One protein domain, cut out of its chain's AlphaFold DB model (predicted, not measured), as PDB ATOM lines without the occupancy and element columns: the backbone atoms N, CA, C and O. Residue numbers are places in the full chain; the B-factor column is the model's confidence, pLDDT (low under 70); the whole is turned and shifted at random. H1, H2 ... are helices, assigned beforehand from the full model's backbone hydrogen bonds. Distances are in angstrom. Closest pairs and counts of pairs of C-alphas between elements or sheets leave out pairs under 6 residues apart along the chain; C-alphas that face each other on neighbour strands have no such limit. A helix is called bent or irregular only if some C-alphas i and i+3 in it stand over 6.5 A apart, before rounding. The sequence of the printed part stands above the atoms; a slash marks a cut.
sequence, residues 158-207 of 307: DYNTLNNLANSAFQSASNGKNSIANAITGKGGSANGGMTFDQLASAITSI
ATOM      1  N   ASP A 158     126.795 192.966 101.791       92.88
ATOM      2  CA  ASP A 158     126.137 192.086 102.757       92.88
ATOM      3  C   ASP A 158     126.073 192.741 104.140       92.88
ATOM      4  O   ASP A 158     125.014 192.751 104.774       92.88
ATOM      5  N   TYR A 159     127.180 193.330 104.601       95.12
ATOM      6  CA  TYR A 159     127.214 194.054 105.872       95.12
ATOM      7  C   TYR A 159     126.291 195.272 105.860       95.12
ATOM      8  O   TYR A 159     125.540 195.472 106.814       95.12
ATOM      9  N   ASN A 160     126.283 196.042 104.774       96.38
ATOM     10  CA  ASN A 160     125.389 197.183 104.600       96.38
ATOM     11  C   ASN A 160     123.922 196.745 104.621       96.38
ATOM     12  O   ASN A 160     123.098 197.361 105.298       96.38
ATOM     13  N   THR A 161     123.595 195.640 103.949       96.00
ATOM     14  CA  THR A 161     122.248 195.058 103.952       96.00
ATOM     15  C   THR A 161     121.828 194.629 105.357       96.00
ATOM     16  O   THR A 161     120.740 194.988 105.811       96.00
ATOM     17  N   LEU A 162     122.693 193.909 106.078       96.44
ATOM     18  CA  LEU A 162     122.425 193.472 107.450       96.44
ATOM     19  C   LEU A 162     122.271 194.659 108.407       96.44
ATOM     20  O   LEU A 162     121.357 194.664 109.231       96.44
ATOM     21  N   ASN A 163     123.113 195.684 108.272       97.44
ATOM     22  CA  ASN A 163     123.042 196.895 109.083       97.44
ATOM     23  C   ASN A 163     121.745 197.675 108.816       97.44
ATOM     24  O   ASN A 163     121.053 198.076 109.748       97.44
ATOM     25  N   ASN A 164     121.350 197.825 107.550       97.94
ATOM     26  CA  ASN A 164     120.091 198.473 107.180       97.94
ATOM     27  C   ASN A 164     118.872 197.706 107.703       97.94
ATOM     28  O   ASN A 164     117.925 198.323 108.198       97.94
ATOM     29  N   LEU A 165     118.901 196.371 107.640       97.94
ATOM     30  CA  LEU A 165     117.845 195.527 108.196       97.94
ATOM     31  C   LEU A 165     117.758 195.684 109.721       97.94
ATOM     32  O   LEU A 165     116.665 195.879 110.252       97.94
ATOM     33  N   ALA A 166     118.900 195.660 110.414       98.19
ATOM     34  CA  ALA A 166     118.966 195.863 111.858       98.19
ATOM     35  C   ALA A 166     118.432 197.247 112.257       98.19
ATOM     36  O   ALA A 166     117.544 197.343 113.104       98.19
ATOM     37  N   ASN A 167     118.891 198.313 111.598       97.94
ATOM     38  CA  ASN A 167     118.434 199.681 111.853       97.94
ATOM     39  C   ASN A 167     116.932 199.844 111.592       97.94
ATOM     40  O   ASN A 167     116.225 200.446 112.400       97.94
ATOM     41  N   SER A 168     116.420 199.252 110.509       98.00
ATOM     42  CA  SER A 168     114.986 199.260 110.199       98.00
ATOM     43  C   SER A 168     114.169 198.533 111.270       98.00
ATOM     44  O   SER A 168     113.117 199.025 111.682       98.00
ATOM     45  N   ALA A 169     114.659 197.395 111.773       98.06
ATOM     46  CA  ALA A 169     114.010 196.654 112.852       98.06
ATOM     47  C   ALA A 169     113.996 197.451 114.170       98.06
ATOM     48  O   ALA A 169     112.944 197.557 114.806       98.06
ATOM     49  N   PHE A 170     115.117 198.076 114.550       97.69
ATOM     50  CA  PHE A 170     115.189 198.934 115.738       97.69
ATOM     51  C   PHE A 170     114.265 200.149 115.631       97.69
ATOM     52  O   PHE A 170     113.532 200.450 116.577       97.69
ATOM     53  N   GLN A 171     114.245 200.821 114.477       97.88
ATOM     54  CA  GLN A 171     113.362 201.963 114.254       97.88
ATOM     55  C   GLN A 171     111.886 201.546 114.289       97.88
ATOM     56  O   GLN A 171     111.073 202.233 114.904       97.88
ATOM     57  N   SER A 172     111.541 200.404 113.687       98.12
ATOM     58  CA  SER A 172     110.185 199.846 113.723       98.12
ATOM     59  C   SER A 172     109.735 199.545 115.157       98.12
ATOM     60  O   SER A 172     108.666 199.992 115.578       98.12
ATOM     61  N   ALA A 173     110.583 198.890 115.958       97.62
ATOM     62  CA  ALA A 173     110.301 198.632 117.368       97.62
ATOM     63  C   ALA A 173     110.137 199.934 118.175       97.62
ATOM     64  O   ALA A 173     109.210 200.052 118.978       97.62
ATOM     65  N   SER A 174     110.991 200.935 117.934       97.62
ATOM     66  CA  SER A 174     110.901 202.258 118.566       97.62
ATOM     67  C   SER A 174     109.582 202.970 118.230       97.62
ATOM     68  O   SER A 174     108.863 203.417 119.126       97.62
ATOM     69  N   ASN A 175     109.197 202.987 116.949       97.75
ATOM     70  CA  ASN A 175     107.922 203.542 116.489       97.75
ATOM     71  C   ASN A 175     106.722 202.804 117.109       97.75
ATOM     72  O   ASN A 175     105.739 203.437 117.510       97.75
ATOM     73  N   GLY A 176     106.812 201.477 117.237       98.12
ATOM     74  CA  GLY A 176     105.813 200.649 117.913       98.12
ATOM     75  C   GLY A 176     105.634 201.033 119.384       98.12
ATOM     76  O   GLY A 176     104.505 201.252 119.822       98.12
ATOM     77  N   LYS A 177     106.731 201.213 120.134       97.75
ATOM     78  CA  LYS A 177     106.677 201.678 121.533       97.75
ATOM     79  C   LYS A 177     106.015 203.046 121.667       97.75
ATOM     80  O   LYS A 177     105.155 203.212 122.527       97.75
ATOM     81  N   ASN A 178     106.364 203.999 120.801       98.12
ATOM     82  CA  ASN A 178     105.729 205.321 120.788       98.12
ATOM     83  C   ASN A 178     104.220 205.221 120.530       98.12
ATOM     84  O   ASN A 178     103.431 205.877 121.205       98.12
ATOM     85  N   SER A 179     103.812 204.361 119.595       98.25
ATOM     86  CA  SER A 179     102.399 204.142 119.269       98.25
ATOM     87  C   SER A 179     101.623 203.548 120.450       98.25
ATOM     88  O   SER A 179     100.532 204.018 120.770       98.25
ATOM     89  N   ILE A 180     102.205 202.562 121.142       98.12
ATOM     90  CA  ILE A 180     101.621 201.960 122.350       98.12
ATOM     91  C   ILE A 180     101.524 202.991 123.477       98.12
ATOM     92  O   ILE A 180     100.466 203.125 124.090       98.12
ATOM     93  N   ALA A 181     102.591 203.752 123.731       98.25
ATOM     94  CA  ALA A 181     102.597 204.792 124.755       98.25
ATOM     95  C   ALA A 181     101.495 205.836 124.508       98.25
ATOM     96  O   ALA A 181     100.713 206.125 125.411       98.25
ATOM     97  N   ASN A 182     101.363 206.319 123.268       97.06
ATOM     98  CA  ASN A 182     100.305 207.254 122.885       97.06
ATOM     99  C   ASN A 182      98.904 206.666 123.105       97.06
ATOM    100  O   ASN A 182      98.010 207.369 123.573       97.06
ATOM    101  N   ALA A 183      98.704 205.378 122.806       96.94
ATOM    102  CA  ALA A 183      97.431 204.701 123.042       96.94
ATOM    103  C   ALA A 183      97.098 204.592 124.540       96.94
ATOM    104  O   ALA A 183      95.957 204.843 124.928       96.94
ATOM    105  N   ILE A 184      98.084 204.271 125.385       96.19
ATOM    106  CA  ILE A 184      97.926 204.231 126.848       96.19
ATOM    107  C   ILE A 184      97.544 205.617 127.376       96.19
ATOM    108  O   ILE A 184      96.559 205.748 128.104       96.19
ATOM    109  N   THR A 185      98.268 206.660 126.962       94.81
ATOM    110  CA  THR A 185      97.973 208.045 127.353       94.81
ATOM    111  C   THR A 185      96.596 208.498 126.874       94.81
ATOM    112  O   THR A 185      95.852 209.104 127.641       94.81
ATOM    113  N   GLY A 186      96.191 208.127 125.656       92.06
ATOM    114  CA  GLY A 186      94.852 208.407 125.129       92.06
ATOM    115  C   GLY A 186      93.710 207.726 125.899       92.06
ATOM    116  O   GLY A 186      92.560 208.139 125.778       92.06
ATOM    117  N   LYS A 187      94.010 206.702 126.709       91.44
ATOM    118  CA  LYS A 187      93.064 206.040 127.624       91.44
ATOM    119  C   LYS A 187      93.178 206.529 129.074       91.44
ATOM    120  O   LYS A 187      92.561 205.942 129.954       91.44
ATOM    121  N   GLY A 188      93.943 207.590 129.330       89.25
ATOM    122  CA  GLY A 188      94.133 208.159 130.667       89.25
ATOM    123  C   GLY A 188      95.236 207.493 131.497       89.25
ATOM    124  O   GLY A 188      95.378 207.815 132.674       89.25
ATOM    125  N   GLY A 189      96.025 206.582 130.917       92.69
ATOM    126  CA  GLY A 189      97.240 206.060 131.547       92.69
ATOM    127  C   GLY A 189      98.431 207.025 131.428       92.69
ATOM    128  O   GLY A 189      98.386 208.010 130.693       92.69
ATOM    129  N   SER A 190      99.535 206.730 132.120       95.19
ATOM    130  CA  SER A 190     100.794 207.485 132.006       95.19
ATOM    131  C   SER A 190     101.874 206.615 131.363       95.19
ATOM    132  O   SER A 190     102.325 205.642 131.968       95.19
ATOM    133  N   ALA A 191     102.271 206.939 130.130       97.69
ATOM    134  CA  ALA A 191     103.300 206.226 129.377       97.69
ATOM    135  C   ALA A 191     104.099 207.178 128.470       97.69
ATOM    136  O   ALA A 191     103.619 208.248 128.104       97.69
ATOM    137  N   ASN A 192     105.325 206.796 128.096       97.50
ATOM    138  CA  ASN A 192     106.131 207.515 127.102       97.50
ATOM    139  C   ASN A 192     107.035 206.556 126.304       97.50
ATOM    140  O   ASN A 192     107.250 205.412 126.702       97.50
ATOM    141  N   GLY A 193     107.591 207.035 125.188       95.44
ATOM    142  CA  GLY A 193     108.447 206.252 124.282       95.44
ATOM    143  C   GLY A 193     109.746 205.700 124.882       95.44
ATOM    144  O   GLY A 193     110.324 204.740 124.361       95.44
ATOM    145  N   GLY A 194     110.204 206.290 125.989       97.06
ATOM    146  CA  GLY A 194     111.392 205.857 126.721       97.06
ATOM    147  C   GLY A 194     111.171 204.602 127.566       97.06
ATOM    148  O   GLY A 194     112.148 203.962 127.949       97.06
ATOM    149  N   MET A 195     109.918 204.214 127.824       97.94
ATOM    150  CA  MET A 195     109.598 203.025 128.615       97.94
ATOM    151  C   MET A 195     110.020 201.721 127.918       97.94
ATOM    152  O   MET A 195     110.047 201.617 126.683       97.94
ATOM    153  N   THR A 196     110.347 200.706 128.720       97.50
ATOM    154  CA  THR A 196     110.511 199.319 128.258       97.50
ATOM    155  C   THR A 196     109.151 198.687 127.950       97.50
ATOM    156  O   THR A 196     108.111 199.190 128.380       97.50
ATOM    157  N   PHE A 197     109.131 197.564 127.225       98.06
ATOM    158  CA  PHE A 197     107.877 196.846 126.969       98.06
ATOM    159  C   PHE A 197     107.191 196.377 128.263       98.06
ATOM    160  O   PHE A 197     105.972 196.486 128.357       98.06
ATOM    161  N   ASP A 198     107.946 195.971 129.286       98.25
ATOM    162  CA  ASP A 198     107.383 195.574 130.587       98.25
ATOM    163  C   ASP A 198     106.762 196.759 131.344       98.25
ATOM    164  O   ASP A 198     105.705 196.633 131.971       98.25
ATOM    165  N   GLN A 199     107.384 197.939 131.255       98.06
ATOM    166  CA  GLN A 199     106.836 199.173 131.821       98.06
ATOM    167  C   GLN A 199     105.561 199.602 131.088       98.06
ATOM    168  O   GLN A 199     104.587 199.970 131.738       98.06
ATOM    169  N   LEU A 200     105.533 199.497 129.753       98.25
ATOM    170  CA  LEU A 200     104.325 199.739 128.958       98.25
ATOM    171  C   LEU A 200     103.217 198.736 129.309       98.25
ATOM    172  O   LEU A 200     102.072 199.141 129.486       98.25
ATOM    173  N   ALA A 201     103.539 197.451 129.475       97.44
ATOM    174  CA  ALA A 201     102.579 196.430 129.894       97.44
ATOM    175  C   ALA A 201     102.000 196.728 131.288       97.44
ATOM    176  O   ALA A 201     100.786 196.688 131.483       97.44
ATOM    177  N   SER A 202     102.852 197.119 132.238       97.12
ATOM    178  CA  SER A 202     102.416 197.555 133.571       97.12
ATOM    179  C   SER A 202     101.517 198.794 133.489       97.12
ATOM    180  O   SER A 202     100.460 198.845 134.123       97.12
ATOM    181  N   ALA A 203     101.882 199.771 132.656       96.38
ATOM    182  CA  ALA A 203     101.075 200.962 132.425       96.38
ATOM    183  C   ALA A 203      99.700 200.626 131.824       96.38
ATOM    184  O   ALA A 203      98.711 201.208 132.260       96.38
ATOM    185  N   ILE A 204      99.602 199.644 130.915       95.50
ATOM    186  CA  ILE A 204      98.320 199.137 130.389       95.50
ATOM    187  C   ILE A 204      97.439 198.595 131.518       95.50
ATOM    188  O   ILE A 204      96.270 198.960 131.606       95.50
ATOM    189  N   THR A 205      97.985 197.762 132.410       93.50
ATOM    190  CA  THR A 205      97.215 197.219 133.551       93.50
ATOM    191  C   THR A 205      96.785 198.287 134.557       93.50
ATOM    192  O   THR A 205      95.843 198.076 135.316       93.50
ATOM    193  N   SER A 206      97.459 199.438 134.541       91.19
ATOM    194  CA  SER A 206      97.191 200.576 135.419       91.19
ATOM    195  C   SER A 206      96.241 201.601 134.792       91.19
ATOM    196  O   SER A 206      95.917 202.594 135.444       91.19
ATOM    197  N   ILE A 207      95.802 201.397 133.540       90.38
ATOM    198  CA  ILE A 207      94.796 202.250 132.905       90.38
ATOM    199  C   ILE A 207      93.526 202.201 133.766       90.38
ATOM    200  O   ILE A 207      93.041 201.101 134.052       90.38
TER     201      ILE A 207
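Overview. This is residues 158 to 207 of the 307 residues of an uncharacterized protein of Clostridium saccharobutylicum DSM 13864 (UniProt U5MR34). One long straight helix, H1, makes the length of the domain, and a short helix, H2, packs beside its later part, so that the outline is a long arm with a small two-helix head at one end. The link between the helices folds back along H1, and H2 then runs the same way as H1; the first part of H1, residues 158 to 173, sticks out from the head. The printed part has 50 residues with two named helices, H1 then H2, and no named strand; the class is all helix. The whole is loose, with a radius of gyration of the C-alphas of 13.8 A, and the C-alphas span 45 by 17 by 12 A.

Arrangement. H1, residues 158 to 186, is the longest helix. H2, residues 197 to 205, touches H1, and of H1 residues 177 to 184 alone touch H2. Their closest C-alphas are those of Ile 184 and Ile 204, 6.2 A apart. Their lines stand at a shallow tilt of 19 degrees, and they run the same way. Their centres are 17.8 A apart. In H1 and H2 every pair of backbone O i and N i+4 is within hydrogen-bond range. Neither helix is bent.

Along the chain. H1 begins at C-alpha 158, at (126.137, 192.086, 102.757), and ends at C-alpha 186, at (94.852, 208.407, 125.129), 41.8 A from first to last C-alpha. H2 measures 12.5 A from C-alpha 197 to C-alpha 205, which is at (97.215, 197.219, 133.551).

Size, cuts and confidence. The two C-alphas farthest apart are those of Asp 158 and Gly 188, at 45.4 A. Residues 158 to 173, which belong to H1, stand free; the body without them has 34 residues and spans 22 by 17 by 11 A. The link from H1 to H2, 10 residues, is short but not tight. The printed part has no cut. Its mean pLDDT is 96.4, and no printed residue is under 70.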